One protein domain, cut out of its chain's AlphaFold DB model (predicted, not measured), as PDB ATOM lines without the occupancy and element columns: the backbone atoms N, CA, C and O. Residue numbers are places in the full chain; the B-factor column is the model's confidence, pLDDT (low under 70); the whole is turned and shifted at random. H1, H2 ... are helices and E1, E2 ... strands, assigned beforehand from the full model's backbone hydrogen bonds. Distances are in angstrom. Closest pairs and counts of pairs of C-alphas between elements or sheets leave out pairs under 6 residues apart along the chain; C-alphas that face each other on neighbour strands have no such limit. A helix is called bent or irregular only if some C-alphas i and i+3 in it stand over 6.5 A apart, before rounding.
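AT A GLANCE: This is residues 557 to 637 and 648 to 670 of the 779 residues of the protein "Complex III subunit VII" of Globodera pallida (UniProt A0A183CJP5). A four-stranded antiparallel sheet, strongly twisted, has a helical hairpin of H2 and H3 packed over one of its faces, while its other face has no named helix over it. The long helix H3 slants over the E4 and E3 side of the sheet and H2 lies over the E2 and E1 side, with the short helix H1 near the end of the sheet where E1 begins and E2 ends. The printed part has 104 residues, with three named helices and four named strands in the order H1, E1, E2, H2, H3, E3, E4, and the sheet's order is E2, E1, E4, E3. The class is mixed, helices and strands. The whole is compact, with a radius of gyration of the C-alphas of 13.9 A, and elongated, with spans of 40 by 24 by 23 A.

HOW THE PARTS SIT: From the first printed residue on come H1, residues 563 to 569, E1, residues 571 to 577, E2, residues 586 to 590, H2, residues 596 to 606, H3, residues 612 to 637, E3, residues 650 to 656, and E4, residues 662 to 669. H1 is only just not on the sheet, with 4 pairs of C-alphas within 10 A. H1 and H3 are close but not clearly touching and about perpendicular at 74 degrees, the closest C-alphas being those of Leu 567 and Val 630, 7.7 A apart. E1 and E2 form a hairpin, antiparallel at 147 degrees, with N 574 and O 587 2.9 A apart, within hydrogen-bond range. E1 is also antiparallel to E4, at 158 degrees, with N 575 and O 666 at 2.9 A, within hydrogen-bond range. E3 and E4 form a hairpin, antiparallel at 158 degrees, with N 655 and O 663 at 2.8 A, within hydrogen-bond range. E2 and E3 are the edge strands and are apart. H2 and H3 lie on the same face of the sheet, in two layers, helices on one face of a sheet. H2 is on the sheet at a height of 10.7 A, over E1 and only just over E2, where 3 of its 11 C-alphas fall; it runs along the strands, at 20 degrees to E1 on the local plane. H3 is on the sheet at a height of 8.7 A, over E4 and E3, and runs slantwise to the strands, at 37 degrees to E4 on the local plane. The closest C-alphas of H3 and E3 are those of Gly 621 and Ile 655, 6.4 A apart. H2 and H3 form a helical hairpin and touch, H3 with residues 612 to 619 alone, at a shallow tilt of 30 degrees, opposite ways; their closest C-alphas, of Leu 601 and Leu 615, are 6.9 A apart. In H2 every O i to N i+4 pair is within hydrogen-bond range, in H1 2 of 3 and in H3 19 of 22.

IN THESE COORDINATES: H1, residues 563 to 569, begins with C-alpha 563 at (-16.428, -2.930, -27.989). E1, residues 571 to 577, is 19.6 A long and E2, residues 586 to 590, 13.5 A. H2, residues 596 to 606, is 15.4 A long. H3, residues 612 to 637, is 40.2 A long and ends with C-alpha 637 at (-25.029, -4.174, -17.621); it is irregular, with C-alphas 613 and 616 7.1 A apart. E3, residues 650 to 656, is 19.6 A long. E4, residues 662 to 669, is 23.2 A long and ends with C-alpha 669 at (-9.538, -10.865, -16.753).

THE WHOLE: The two C-alphas farthest apart, of Ala 608 and Ser 637, are 42.9 A apart. Residues 638 to 647 are not printed, and C-alphas 637 and 648 are 14.5 A apart across this cut. Of the links that are printed whole, none is long. The mean pLDDT of the printed part is 73.3, and 32 residues are under 70, among them residues 557 to 563, 578 to 585, 591 to 596 and 633 to 637.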
ATOM      1  N   GLU A 557     -18.558  -8.100 -35.863       67.69
ATOM      2  CA  GLU A 557     -19.506  -7.866 -34.774       67.69
ATOM      3  C   GLU A 557     -18.935  -7.156 -33.527       67.69
ATOM      4  O   GLU A 557     -19.666  -7.012 -32.557       67.69
ATOM      5  N   PHE A 558     -17.676  -6.710 -33.534       69.25
ATOM      6  CA  PHE A 558     -17.125  -5.830 -32.488       69.25
ATOM      7  C   PHE A 558     -16.850  -4.411 -33.004       69.25
ATOM      8  O   PHE A 558     -16.581  -3.516 -32.208       69.25
ATOM      9  N   TYR A 559     -16.909  -4.189 -34.324       69.69
ATOM     10  CA  TYR A 559     -16.621  -2.893 -34.949       69.69
ATOM     11  C   TYR A 559     -17.803  -1.911 -34.933       69.69
ATOM     12  O   TYR A 559     -17.580  -0.710 -35.051       69.69
ATOM     13  N   TRP A 560     -19.047  -2.385 -34.797       66.38
ATOM     14  CA  TRP A 560     -20.246  -1.532 -34.877       66.38
ATOM     15  C   TRP A 560     -20.597  -0.807 -33.567       66.38
ATOM     16  O   TRP A 560     -21.315   0.187 -33.615       66.38
ATOM     17  N   ASP A 561     -20.089  -1.263 -32.418       65.31
ATOM     18  CA  ASP A 561     -20.356  -0.693 -31.084       65.31
ATOM     19  C   ASP A 561     -19.089  -0.270 -30.317       65.31
ATOM     20  O   ASP A 561     -19.135  -0.010 -29.111       65.31
ATOM     21  N   ASP A 562     -17.942  -0.219 -31.004       68.81
ATOM     22  CA  ASP A 562     -16.632   0.094 -30.425       68.81
ATOM     23  C   ASP A 562     -16.192  -0.823 -29.259       68.81
ATOM     24  O   ASP A 562     -15.220  -0.523 -28.553       68.81
ATOM     25  N   THR A 563     -16.830  -1.984 -29.050       68.38
ATOM     26  CA  THR A 563     -16.428  -2.930 -27.989       68.38
ATOM     27  C   THR A 563     -15.001  -3.437 -28.153       68.38
ATOM     28  O   THR A 563     -14.350  -3.759 -27.156       68.38
ATOM     29  N   TRP A 564     -14.465  -3.432 -29.374       72.88
ATOM     30  CA  TRP A 564     -13.060  -3.731 -29.636       72.88
ATOM     31  C   TRP A 564     -12.072  -2.798 -28.919       72.88
ATOM     32  O   TRP A 564     -11.023  -3.261 -28.476       72.88
ATOM     33  N   LYS A 565     -12.417  -1.524 -28.700       74.12
ATOM     34  CA  LYS A 565     -11.568  -0.593 -27.934       74.12
ATOM     35  C   LYS A 565     -11.443  -1.044 -26.477       74.12
ATOM     36  O   LYS A 565     -10.372  -0.979 -25.887       74.12
ATOM     37  N   LYS A 566     -12.518  -1.610 -25.914       68.88
ATOM     38  CA  LYS A 566     -12.500  -2.214 -24.570       68.88
ATOM     39  C   LYS A 566     -11.645  -3.489 -24.534       68.88
ATOM     40  O   LYS A 566     -11.018  -3.751 -23.514       68.88
ATOM     41  N   LEU A 567     -11.596  -4.272 -25.621       71.19
ATOM     42  CA  LEU A 567     -10.709  -5.442 -25.732       71.19
ATOM     43  C   LEU A 567      -9.225  -5.056 -25.718       71.19
ATOM     44  O   LEU A 567      -8.424  -5.754 -25.099       71.19
ATOM     45  N   ASP A 568      -8.859  -3.964 -26.393       73.06
ATOM     46  CA  ASP A 568      -7.473  -3.487 -26.481       73.06
ATOM     47  C   ASP A 568      -6.860  -3.133 -25.119       73.06
ATOM     48  O   ASP A 568      -5.676  -3.405 -24.892       73.06
ATOM     49  N   ASP A 569      -7.667  -2.549 -24.229       70.25
ATOM     50  CA  ASP A 569      -7.260  -2.122 -22.887       70.25
ATOM     51  C   ASP A 569      -7.284  -3.263 -21.852       70.25
ATOM     52  O   ASP A 569      -6.614  -3.182 -20.817       70.25
ATOM     53  N   MET A 570      -8.020  -4.350 -22.117       70.44
ATOM     54  CA  MET A 570      -8.088  -5.509 -21.224       70.44
ATOM     55  C   MET A 570      -6.831  -6.387 -21.315       70.44
ATOM     56  O   MET A 570      -6.498  -6.950 -22.357       70.44
ATOM     57  N   GLU A 571      -6.178  -6.598 -20.171       74.12
ATOM     58  CA  GLU A 571      -5.217  -7.687 -19.990       74.12
ATOM     59  C   GLU A 571      -5.981  -8.985 -19.685       74.12
ATOM     60  O   GLU A 571      -6.668  -9.124 -18.664       74.12
ATOM     61  N   LEU A 572      -5.840  -9.950 -20.589       74.94
ATOM     62  CA  LEU A 572      -6.471 -11.258 -20.512       74.94
ATOM     63  C   LEU A 572      -5.430 -12.321 -20.178       74.94
ATOM     64  O   LEU A 572      -4.317 -12.336 -20.705       74.94
ATOM     65  N   ILE A 573      -5.814 -13.232 -19.291       75.56
ATOM     66  CA  ILE A 573      -5.012 -14.382 -18.891       75.56
ATOM     67  C   ILE A 573      -5.634 -15.607 -19.543       75.56
ATOM     68  O   ILE A 573      -6.760 -15.983 -19.211       75.56
ATOM     69  N   VAL A 574      -4.889 -16.234 -20.449       76.31
ATOM     70  CA  VAL A 574      -5.270 -17.481 -21.110       76.31
ATOM     71  C   VAL A 574      -4.358 -18.596 -20.611       76.31
ATOM     72  O   VAL A 574      -3.136 -18.540 -20.751       76.31
ATOM     73  N   GLN A 575      -4.964 -19.615 -20.009       77.44
ATOM     74  CA  GLN A 575      -4.288 -20.832 -19.579       77.44
ATOM     75  C   GLN A 575      -4.722 -21.983 -20.485       77.44
ATOM     76  O   GLN A 575      -5.914 -22.277 -20.598       77.44
ATOM     77  N   ILE A 576      -3.749 -22.613 -21.142       75.88
ATOM     78  CA  ILE A 576      -3.968 -23.694 -22.107       75.88
ATOM     79  C   ILE A 576      -3.563 -25.013 -21.444       75.88
ATOM     80  O   ILE A 576      -2.425 -25.167 -21.005       75.88
ATOM     81  N   PHE A 577      -4.488 -25.968 -21.354       75.44
ATOM     82  CA  PHE A 577      -4.252 -27.283 -20.754       75.44
ATOM     83  C   PHE A 577      -4.135 -28.348 -21.847       75.44
ATOM     84  O   PHE A 577      -5.103 -28.627 -22.561       75.44
ATOM     85  N   MET A 578      -2.956 -28.966 -21.964       68.06
ATOM     86  CA  MET A 578      -2.669 -29.968 -22.994       68.06
ATOM     87  C   MET A 578      -2.423 -31.366 -22.402       68.06
ATOM     88  O   MET A 578      -1.582 -31.514 -21.518       68.06
ATOM     89  N   PRO A 579      -3.112 -32.420 -22.884       58.53
ATOM     90  CA  PRO A 579      -2.812 -33.802 -22.503       58.53
ATOM     91  C   PRO A 579      -1.448 -34.281 -23.048       58.53
ATOM     92  O   PRO A 579      -1.022 -33.805 -24.102       58.53
ATOM     93  N   PRO A 580      -0.784 -35.280 -22.423       50.69
ATOM     94  CA  PRO A 580      -1.224 -36.055 -21.257       50.69
ATOM     95  C   PRO A 580      -0.723 -35.511 -19.907       50.69
ATOM     96  O   PRO A 580      -1.276 -35.864 -18.869       50.69
ATOM     97  N   ASN A 581       0.303 -34.656 -19.910       53.34
ATOM     98  CA  ASN A 581       0.845 -34.036 -18.706       53.34
ATOM     99  C   ASN A 581       0.258 -32.630 -18.585       53.34
ATOM    100  O   ASN A 581       0.579 -31.790 -19.418       53.34
ATOM    101  N   TYR A 582      -0.529 -32.366 -17.535       55.22
ATOM    102  CA  TYR A 582      -1.228 -31.095 -17.251       55.22
ATOM    103  C   TYR A 582      -0.307 -29.879 -16.959       55.22
ATOM    104  O   TYR A 582      -0.682 -28.963 -16.220       55.22
ATOM    105  N   ALA A 583       0.894 -29.842 -17.539       52.75
ATOM    106  CA  ALA A 583       1.646 -28.611 -17.701       52.75
ATOM    107  C   ALA A 583       0.761 -27.621 -18.469       52.75
ATOM    108  O   ALA A 583       0.304 -27.894 -19.578       52.75
ATOM    109  N   SER A 584       0.463 -26.504 -17.822       64.19
ATOM    110  CA  SER A 584      -0.387 -25.454 -18.359       64.19
ATOM    111  C   SER A 584       0.258 -24.127 -18.017       64.19
ATOM    112  O   SER A 584       0.259 -23.690 -16.865       64.19
ATOM    113  N   GLU A 585       0.871 -23.516 -19.020       65.44
ATOM    114  CA  GLU A 585       1.445 -22.192 -18.871       65.44
ATOM    115  C   GLU A 585       0.324 -21.146 -18.910       65.44
ATOM    116  O   GLU A 585      -0.680 -21.272 -19.620       65.44
ATOM    117  N   ARG A 586       0.459 -20.136 -18.048       74.19
ATOM    118  CA  ARG A 586      -0.442 -18.987 -18.004       74.19
ATOM    119  C   ARG A 586       0.170 -17.887 -18.833       74.19
ATOM    120  O   ARG A 586       1.127 -17.250 -18.394       74.19
ATOM    121  N   HIS A 587      -0.423 -17.634 -19.983       75.44
ATOM    122  CA  HIS A 587      -0.003 -16.541 -20.831       75.44
ATOM    123  C   HIS A 587      -0.917 -15.351 -20.594       75.44
ATOM    124  O   HIS A 587      -2.141 -15.485 -20.550       75.44
ATOM    125  N   ARG A 588      -0.311 -14.184 -20.409       75.19
ATOM    126  CA  ARG A 588      -1.033 -12.918 -20.362       75.19
ATOM    127  C   ARG A 588      -0.826 -12.200 -21.676       75.19
ATOM    128  O   ARG A 588       0.285 -12.231 -22.200       75.19
ATOM    129  N   PHE A 589      -1.871 -11.568 -22.184       73.06
ATOM    130  CA  PHE A 589      -1.761 -10.694 -23.339       73.06
ATOM    131  C   PHE A 589      -2.854  -9.633 -23.365       73.06
ATOM    132  O   PHE A 589      -3.896  -9.769 -22.720       73.06
ATOM    133  N   LYS A 590      -2.611  -8.590 -24.155       71.62
ATOM    134  CA  LYS A 590      -3.609  -7.602 -24.568       71.62
ATOM    135  C   LYS A 590      -3.949  -7.799 -26.042       71.62
ATOM    136  O   LYS A 590      -3.103  -8.253 -26.808       71.62
ATOM    137  N   PHE A 591      -5.159  -7.427 -26.459       68.81
ATOM    138  CA  PHE A 591      -5.533  -7.461 -27.885       68.81
ATOM    139  C   PHE A 591      -4.841  -6.373 -28.716       68.81
ATOM    140  O   PHE A 591      -4.700  -6.522 -29.928       68.81
ATOM    141  N   SER A 592      -4.346  -5.329 -28.051       64.81
ATOM    142  CA  SER A 592      -3.570  -4.243 -28.646       64.81
ATOM    143  C   SER A 592      -2.134  -4.634 -29.024       64.81
ATOM    144  O   SER A 592      -1.497  -3.923 -29.803       64.81
ATOM    145  N   GLU A 593      -1.614  -5.754 -28.511       67.88
ATOM    146  CA  GLU A 593      -0.258  -6.233 -28.798       67.88
ATOM    147  C   GLU A 593      -0.219  -7.133 -30.053       67.88
ATOM    148  O   GLU A 593      -1.146  -7.916 -30.282       67.88
ATOM    149  N   PRO A 594       0.849  -7.067 -30.878       59.31
ATOM    150  CA  PRO A 594       0.959  -7.834 -32.121       59.31
ATOM    151  C   PRO A 594       1.044  -9.355 -31.882       59.31
ATOM    152  O   PRO A 594       2.106  -9.929 -31.661       59.31
ATOM    153  N   GLU A 595      -0.123  -9.991 -31.961       64.88
ATOM    154  CA  GLU A 595      -0.406 -11.434 -32.019       64.88
ATOM    155  C   GLU A 595       0.388 -12.377 -31.073       64.88
ATOM    156  O   GLU A 595       0.932 -13.405 -31.497       64.88
ATOM    157  N   PRO A 596       0.386 -12.114 -29.750       67.50
ATOM    158  CA  PRO A 596       1.070 -12.955 -28.760       67.50
ATOM    159  C   PRO A 596       0.560 -14.405 -28.721       67.50
ATOM    160  O   PRO A 596       1.347 -15.327 -28.504       67.50
ATOM    161  N   LEU A 597      -0.733 -14.640 -28.987       78.50
ATOM    162  CA  LEU A 597      -1.323 -15.984 -29.006       78.50
ATOM    163  C   LEU A 597      -0.660 -16.903 -30.044       78.50
ATOM    164  O   LEU A 597      -0.340 -18.045 -29.726       78.50
ATOM    165  N   PHE A 598      -0.401 -16.417 -31.259       81.50
ATOM    166  CA  PHE A 598       0.276 -17.211 -32.287       81.50
ATOM    167  C   PHE A 598       1.690 -17.591 -31.867       81.50
ATOM    168  O   PHE A 598       2.085 -18.747 -32.012       81.50
ATOM    169  N   ARG A 599       2.434 -16.630 -31.307       79.81
ATOM    170  CA  ARG A 599       3.785 -16.847 -30.784       79.81
ATOM    171  C   ARG A 599       3.798 -17.978 -29.755       79.81
ATOM    172  O   ARG A 599       4.587 -18.908 -29.902       79.81
ATOM    173  N   ILE A 600       2.872 -17.951 -28.796       78.81
ATOM    174  CA  ILE A 600       2.679 -19.019 -27.804       78.81
ATOM    175  C   ILE A 600       2.389 -20.355 -28.497       78.81
ATOM    176  O   ILE A 600       3.162 -21.300 -28.365       78.81
ATOM    177  N   LEU A 601       1.318 -20.433 -29.293       83.00
ATOM    178  CA  LEU A 601       0.889 -21.683 -29.929       83.00
ATOM    179  C   LEU A 601       1.964 -22.280 -30.851       83.00
ATOM    180  O   LEU A 601       2.105 -23.497 -30.934       83.00
ATOM    181  N   TYR A 602       2.756 -21.443 -31.518       82.50
ATOM    182  CA  TYR A 602       3.839 -21.887 -32.389       82.50
ATOM    183  C   TYR A 602       5.084 -22.346 -31.610       82.50
ATOM    184  O   TYR A 602       5.755 -23.281 -32.048       82.50
ATOM    185  N   MET A 603       5.382 -21.760 -30.442       77.44
ATOM    186  CA  MET A 603       6.382 -22.310 -29.512       77.44
ATOM    187  C   MET A 603       5.934 -23.683 -28.983       77.44
ATOM    188  O   MET A 603       6.711 -24.642 -29.005       77.44
ATOM    189  N   GLU A 604       4.651 -23.834 -28.646       77.38
ATOM    190  CA  GLU A 604       4.065 -25.123 -28.260       77.38
ATOM    191  C   GLU A 604       4.157 -26.173 -29.383       77.38
ATOM    192  O   GLU A 604       4.482 -27.337 -29.130       77.38
ATOM    193  N   MET A 605       3.967 -25.773 -30.643       78.50
ATOM    194  CA  MET A 605       4.206 -26.641 -31.804       78.50
ATOM    195  C   MET A 605       5.677 -27.012 -31.997       78.50
ATOM    196  O   MET A 605       5.971 -28.144 -32.382       78.50
ATOM    197  N   ALA A 606       6.610 -26.088 -31.753       72.50
ATOM    198  CA  ALA A 606       8.042 -26.373 -31.843       72.50
ATOM    199  C   ALA A 606       8.479 -27.404 -30.790       72.50
ATOM    200  O   ALA A 606       9.261 -28.299 -31.099       72.50
ATOM    201  N   SER A 607       7.874 -27.364 -29.597       70.50
ATOM    202  CA  SER A 607       8.016 -28.402 -28.564       70.50
ATOM    203  C   SER A 607       7.256 -29.715 -28.858       70.50
ATOM    204  O   SER A 607       7.192 -30.601 -28.007       70.50
ATOM    205  N   ALA A 608       6.663 -29.847 -30.053       70.38
ATOM    206  CA  ALA A 608       5.850 -30.976 -30.518       70.38
ATOM    207  C   ALA A 608       4.587 -31.290 -29.683       70.38
ATOM    208  O   ALA A 608       3.979 -32.353 -29.852       70.38
ATOM    209  N   ARG A 609       4.142 -30.365 -28.818       70.88
ATOM    210  CA  ARG A 609       2.916 -30.522 -28.013       70.88
ATOM    211  C   ARG A 609       1.642 -30.298 -28.840       70.88
ATOM    212  O   ARG A 609       0.658 -31.011 -28.640       70.88
ATOM    213  N   VAL A 610       1.692 -29.402 -29.829       77.69
ATOM    214  CA  VAL A 610       0.599 -29.094 -30.776       77.69
ATOM    215  C   VAL A 610       0.966 -29.555 -32.194       77.69
ATOM    216  O   VAL A 610       2.090 -29.337 -32.648       77.69
ATOM    217  N   GLU A 611       0.038 -30.185 -32.924       80.94
ATOM    218  CA  GLU A 611       0.254 -30.553 -34.334       80.94
ATOM    219  C   GLU A 611      -0.027 -29.367 -35.273       80.94
ATOM    220  O   GLU A 611      -0.892 -28.538 -35.009       80.94
ATOM    221  N   PHE A 612       0.653 -29.302 -36.426       84.44
ATOM    222  CA  PHE A 612       0.441 -28.227 -37.411       84.44
ATOM    223  C   PHE A 612      -1.033 -28.066 -37.822       84.44
ATOM    224  O   PHE A 612      -1.496 -26.941 -37.967       84.44
ATOM    225  N   THR A 613      -1.782 -29.163 -37.979       85.19
ATOM    226  CA  THR A 613      -3.219 -29.133 -38.321       85.19
ATOM    227  C   THR A 613      -4.101 -28.515 -37.240       85.19
ATOM    228  O   THR A 613      -5.208 -28.072 -37.532       85.19
ATOM    229  N   ASP A 614      -3.632 -28.475 -35.996       87.38
ATOM    230  CA  ASP A 614      -4.426 -28.010 -34.863       87.38
ATOM    231  C   ASP A 614      -4.329 -26.493 -34.674       87.38
ATOM    232  O   ASP A 614      -5.263 -25.894 -34.146       87.38
ATOM    233  N   LEU A 615      -3.243 -25.867 -35.150       88.44
ATOM    234  CA  LEU A 615      -2.911 -24.458 -34.911       88.44
ATOM    235  C   LEU A 615      -4.057 -23.493 -35.232       88.44
ATOM    236  O   LEU A 615      -4.434 -22.696 -34.382       88.44
ATOM    237  N   LEU A 616      -4.617 -23.573 -36.445       89.31
ATOM    238  CA  LEU A 616      -5.682 -22.664 -36.893       89.31
ATOM    239  C   LEU A 616      -6.971 -22.861 -36.091       89.31
ATOM    240  O   LEU A 616      -7.584 -21.888 -35.663       89.31
ATOM    241  N   THR A 617      -7.336 -24.120 -35.847       89.75
ATOM    242  CA  THR A 617      -8.514 -24.507 -35.057       89.75
ATOM    243  C   THR A 617      -8.407 -23.987 -33.623       89.75
ATOM    244  O   THR A 617      -9.370 -23.461 -33.066       89.75
ATOM    245  N   LEU A 618      -7.220 -24.121 -33.024       88.00
ATOM    246  CA  LEU A 618      -6.927 -23.707 -31.659       88.00
ATOM    247  C   LEU A 618      -6.892 -22.182 -31.529       88.00
ATOM    248  O   LEU A 618      -7.549 -21.639 -30.650       88.00
ATOM    249  N   ASP A 619      -6.183 -21.494 -32.421       87.19
ATOM    250  CA  ASP A 619      -6.093 -20.033 -32.450       87.19
ATOM    251  C   ASP A 619      -7.473 -19.387 -32.682       87.19
ATOM    252  O   ASP A 619      -7.894 -18.511 -31.924       87.19
ATOM    253  N   PHE A 620      -8.242 -19.871 -33.668       86.31
ATOM    254  CA  PHE A 620      -9.625 -19.432 -33.880       86.31
ATOM    255  C   PHE A 620     -10.509 -19.729 -32.662       86.31
ATOM    256  O   PHE A 620     -11.201 -18.839 -32.174       86.31
ATOM    257  N   GLY A 621     -10.450 -20.949 -32.122       86.50
ATOM    258  CA  GLY A 621     -11.249 -21.347 -30.965       86.50
ATOM    259  C   GLY A 621     -10.927 -20.550 -29.697       86.50
ATOM    260  O   GLY A 621     -11.846 -20.222 -28.945       86.50
ATOM    261  N   VAL A 622      -9.662 -20.188 -29.461       84.00
ATOM    262  CA  VAL A 622      -9.255 -19.315 -28.348       84.00
ATOM    263  C   VAL A 622      -9.782 -17.899 -28.570       84.00
ATOM    264  O   VAL A 622     -10.469 -17.392 -27.684       84.00
ATOM    265  N   LYS A 623      -9.538 -17.276 -29.737       81.88
ATOM    266  CA  LYS A 623     -10.025 -15.910 -30.009       81.88
ATOM    267  C   LYS A 623     -11.553 -15.831 -29.930       81.88
ATOM    268  O   LYS A 623     -12.060 -15.002 -29.183       81.88
ATOM    269  N   GLN A 624     -12.288 -16.757 -30.556       82.56
ATOM    270  CA  GLN A 624     -13.752 -16.828 -30.434       82.56
ATOM    271  C   GLN A 624     -14.204 -17.005 -28.980       82.56
ATOM    272  O   GLN A 624     -15.193 -16.419 -28.565       82.56
ATOM    273  N   SER A 625     -13.476 -17.770 -28.164       83.69
ATOM    274  CA  SER A 625     -13.805 -17.908 -26.738       83.69
ATOM    275  C   SER A 625     -13.571 -16.630 -25.940       83.69
ATOM    276  O   SER A 625     -14.296 -16.398 -24.976       83.69
ATOM    277  N   VAL A 626     -12.606 -15.796 -26.332       79.75
ATOM    278  CA  VAL A 626     -12.438 -14.457 -25.756       79.75
ATOM    279  C   VAL A 626     -13.560 -13.526 -26.211       79.75
ATOM    280  O   VAL A 626     -14.138 -12.843 -25.372       79.75
ATOM    281  N   PHE A 627     -13.907 -13.520 -27.499       79.62
ATOM    282  CA  PHE A 627     -15.004 -12.702 -28.016       79.62
ATOM    283  C   PHE A 627     -16.338 -13.085 -27.349       79.62
ATOM    284  O   PHE A 627     -16.972 -12.230 -26.736       79.62
ATOM    285  N   ASP A 628     -16.685 -14.377 -27.301       78.81
ATOM    286  CA  ASP A 628     -17.854 -14.901 -26.576       78.81
ATOM    287  C   ASP A 628     -17.836 -14.533 -25.074       78.81
ATOM    288  O   ASP A 628     -18.889 -14.361 -24.455       78.81
ATOM    289  N   PHE A 629     -16.652 -14.474 -24.452       78.06
ATOM    290  CA  PHE A 629     -16.491 -14.087 -23.048       78.06
ATOM    291  C   PHE A 629     -16.760 -12.596 -22.849       78.06
ATOM    292  O   PHE A 629     -17.519 -12.228 -21.953       78.06
ATOM    293  N   VAL A 630     -16.178 -11.738 -23.680       73.75
ATOM    294  CA  VAL A 630     -16.337 -10.287 -23.555       73.75
ATOM    295  C   VAL A 630     -17.740  -9.851 -23.950       73.75
ATOM    296  O   VAL A 630     -18.329  -9.060 -23.224       73.75
ATOM    297  N   GLN A 631     -18.340 -10.441 -24.986       72.62
ATOM    298  CA  GLN A 631     -19.738 -10.187 -25.345       72.62
ATOM    299  C   GLN A 631     -20.682 -10.459 -24.161       72.62
ATOM    300  O   GLN A 631     -21.518  -9.620 -23.840       72.62
ATOM    301  N   LYS A 632     -20.505 -11.580 -23.445       70.69
ATOM    302  CA  LYS A 632     -21.315 -11.910 -22.257       70.69
ATOM    303  C   LYS A 632     -21.110 -10.926 -21.106       70.69
ATOM    304  O   LYS A 632     -22.085 -10.408 -20.577       70.69
ATOM    305  N   ASN A 633     -19.860 -10.635 -20.738       64.69
ATOM    306  CA  ASN A 633     -19.581  -9.742 -19.605       64.69
ATOM    307  C   ASN A 633     -19.846  -8.253 -19.918       64.69
ATOM    308  O   ASN A 633     -20.037  -7.476 -18.990       64.69
ATOM    309  N   CYS A 634     -19.878  -7.843 -21.191       54.59
ATOM    310  CA  CYS A 634     -20.229  -6.475 -21.594       54.59
ATOM    311  C   CYS A 634     -21.739  -6.276 -21.818       54.59
ATOM    312  O   CYS A 634     -22.225  -5.163 -21.624       54.59
ATOM    313  N   ALA A 635     -22.486  -7.319 -22.203       45.41
ATOM    314  CA  ALA A 635     -23.940  -7.238 -22.370       45.41
ATOM    315  C   ALA A 635     -24.692  -7.143 -21.025       45.41
ATOM    316  O   ALA A 635     -25.713  -6.460 -20.933       45.41
ATOM    317  N   ASP A 636     -24.169  -7.759 -19.959       41.06
ATOM    318  CA  ASP A 636     -24.848  -7.911 -18.659       41.06
ATOM    319  C   ASP A 636     -24.882  -6.652 -17.757       41.06
ATOM    320  O   ASP A 636     -25.126  -6.743 -16.551       41.06
ATOM    321  N   SER A 637     -24.791  -5.448 -18.337       39.84
ATOM    322  CA  SER A 637     -25.029  -4.174 -17.621       39.84
ATOM    323  C   SER A 637     -26.421  -4.076 -16.957       39.84
ATOM    324  O   SER A 637     -26.633  -3.264 -16.053       39.84
ATOM    325  N   GLY A 648     -14.219 -11.810 -10.396       50.22
ATOM    326  CA  GLY A 648     -14.025 -11.561 -11.831       50.22
ATOM    327  C   GLY A 648     -14.130 -12.824 -12.695       50.22
ATOM    328  O   GLY A 648     -13.652 -13.895 -12.307       50.22
ATOM    329  N   GLY A 649     -14.808 -12.686 -13.837       59.69
ATOM    330  CA  GLY A 649     -15.271 -13.802 -14.654       59.69
ATOM    331  C   GLY A 649     -14.158 -14.765 -15.073       59.69
ATOM    332  O   GLY A 649     -13.092 -14.357 -15.531       59.69
ATOM    333  N   VAL A 650     -14.443 -16.063 -14.952       70.31
ATOM    334  CA  VAL A 650     -13.604 -17.147 -15.474       70.31
ATOM    335  C   VAL A 650     -14.435 -17.949 -16.466       70.31
ATOM    336  O   VAL A 650     -15.437 -18.550 -16.079       70.31
ATOM    337  N   LEU A 651     -14.014 -17.994 -17.729       78.62
ATOM    338  CA  LEU A 651     -14.596 -18.888 -18.730       78.62
ATOM    339  C   LEU A 651     -13.667 -20.074 -18.955       78.62
ATOM    340  O   LEU A 651     -12.502 -19.895 -19.292       78.62
ATOM    341  N   ARG A 652     -14.201 -21.290 -18.831       81.31
ATOM    342  CA  ARG A 652     -13.542 -22.515 -19.297       81.31
ATOM    343  C   ARG A 652     -14.263 -23.040 -20.525       81.31
ATOM    344  O   ARG A 652     -15.489 -23.155 -20.510       81.31
ATOM    345  N   ARG A 653     -13.515 -23.376 -21.573       83.50
ATOM    346  CA  ARG A 653     -14.052 -24.002 -22.786       83.50
ATOM    347  C   ARG A 653     -13.128 -25.110 -23.262       83.50
ATOM    348  O   ARG A 653     -11.916 -24.932 -23.340       83.50
ATOM    349  N   GLN A 654     -13.715 -26.243 -23.627       85.06
ATOM    350  CA  GLN A 654     -13.007 -27.325 -24.296       85.06
ATOM    351  C   GLN A 654     -13.070 -27.109 -25.813       85.06
ATOM    352  O   GLN A 654     -14.156 -27.035 -26.390       85.06
ATOM    353  N   ILE A 655     -11.909 -27.026 -26.458       85.31
ATOM    354  CA  ILE A 655     -11.756 -26.940 -27.912       85.31
ATOM    355  C   ILE A 655     -11.402 -28.338 -28.428       85.31
ATOM    356  O   ILE A 655     -10.447 -28.961 -27.961       85.31
ATOM    357  N   LYS A 656     -12.186 -28.847 -29.384       85.94
ATOM    358  CA  LYS A 656     -11.888 -30.092 -30.110       85.94
ATOM    359  C   LYS A 656     -10.940 -29.781 -31.264       85.94
ATOM    360  O   LYS A 656     -11.139 -28.781 -31.945       85.94
ATOM    361  N   LEU A 657      -9.936 -30.628 -31.480       84.44
ATOM    362  CA  LEU A 657      -8.897 -30.415 -32.487       84.44
ATOM    363  C   LEU A 657      -8.940 -31.474 -33.603       84.44
ATOM    364  O   LEU A 657      -9.308 -32.622 -33.332       84.44
ATOM    365  N   PRO A 658      -8.498 -31.137 -34.831       81.69
ATOM    366  CA  PRO A 658      -8.396 -32.078 -35.947       81.69
ATOM    367  C   PRO A 658      -7.580 -33.340 -35.654       81.69
ATOM    368  O   PRO A 658      -7.930 -34.415 -36.135       81.69
ATOM    369  N   SER A 659      -6.535 -33.260 -34.824       73.25
ATOM    370  CA  SER A 659      -5.758 -34.423 -34.358       73.25
ATOM    371  C   SER A 659      -6.526 -35.387 -33.429       73.25
ATOM    372  O   SER A 659      -5.926 -36.298 -32.859       73.25
ATOM    373  N   SER A 660      -7.841 -35.203 -33.249       68.81
ATOM    374  CA  SER A 660      -8.702 -35.903 -32.275       68.81
ATOM    375  C   SER A 660      -8.315 -35.681 -30.806       68.81
ATOM    376  O   SER A 660      -8.826 -36.354 -29.909       68.81
ATOM    377  N   ARG A 661      -7.445 -34.701 -30.541       75.56
ATOM    378  CA  ARG A 661      -7.162 -34.185 -29.199       75.56
ATOM    379  C   ARG A 661      -8.253 -33.196 -28.777       75.56
ATOM    380  O   ARG A 661      -8.999 -32.660 -29.599       75.56
ATOM    381  N   SER A 662      -8.309 -32.900 -27.485       78.06
ATOM    382  CA  SER A 662      -9.032 -31.736 -26.974       78.06
ATOM    383  C   SER A 662      -8.140 -30.946 -26.036       78.06
ATOM    384  O   SER A 662      -7.447 -31.548 -25.215       78.06
ATOM    385  N   ILE A 663      -8.215 -29.627 -26.125       77.56
ATOM    386  CA  ILE A 663      -7.532 -28.700 -25.226       77.56
ATOM    387  C   ILE A 663      -8.593 -27.984 -24.398       77.56
ATOM    388  O   ILE A 663      -9.601 -27.531 -24.939       77.56
ATOM    389  N   GLU A 664      -8.379 -27.888 -23.090       81.19
ATOM    390  CA  GLU A 664      -9.160 -26.984 -22.246       81.19
ATOM    391  C   GLU A 664      -8.458 -25.624 -22.221       81.19
ATOM    392  O   GLU A 664      -7.238 -25.539 -22.075       81.19
ATOM    393  N   VAL A 665      -9.236 -24.562 -22.403       80.94
ATOM    394  CA  VAL A 665      -8.774 -23.178 -22.349       80.94
ATOM    395  C   VAL A 665      -9.538 -22.478 -21.240       80.94
ATOM    396  O   VAL A 665     -10.771 -22.481 -21.229       80.94
ATOM    397  N   GLU A 666      -8.804 -21.878 -20.309       80.38
ATOM    398  CA  GLU A 666      -9.354 -21.024 -19.263       80.38
ATOM    399  C   GLU A 666      -8.976 -19.567 -19.546       80.38
ATOM    400  O   GLU A 666      -7.798 -19.246 -19.688       80.38
ATOM    401  N   ILE A 667      -9.981 -18.696 -19.626       79.88
ATOM    402  CA  ILE A 667      -9.859 -17.257 -19.866       79.88
ATOM    403  C   ILE A 667     -10.271 -16.528 -18.588       79.88
ATOM    404  O   ILE A 667     -11.319 -16.829 -18.009       79.88
ATOM    405  N   ARG A 668      -9.453 -15.567 -18.155       75.81
ATOM    406  CA  ARG A 668      -9.729 -14.670 -17.023       75.81
ATOM    407  C   ARG A 668      -9.349 -13.234 -17.379       75.81
ATOM    408  O   ARG A 668      -8.382 -13.027 -18.108       75.81
ATOM    409  N   THR A 669     -10.029 -12.253 -16.802       69.75
ATOM    410  CA  THR A 669      -9.538 -10.865 -16.753       69.75
ATOM    411  C   THR A 669      -8.514 -10.698 -15.622       69.75
ATOM    412  O   THR A 669      -8.599 -11.391 -14.603       69.75
ATOM    413  N   SER A 670      -7.536  -9.794 -15.763       58.62
ATOM    414  CA  SER A 670      -6.591  -9.497 -14.666       58.62
ATOM    415  C   SER A 670      -7.186  -8.615 -13.557       58.62
ATOM    416  O   SER A 670      -6.759  -8.705 -12.406       58.62
TER     417      SER A 670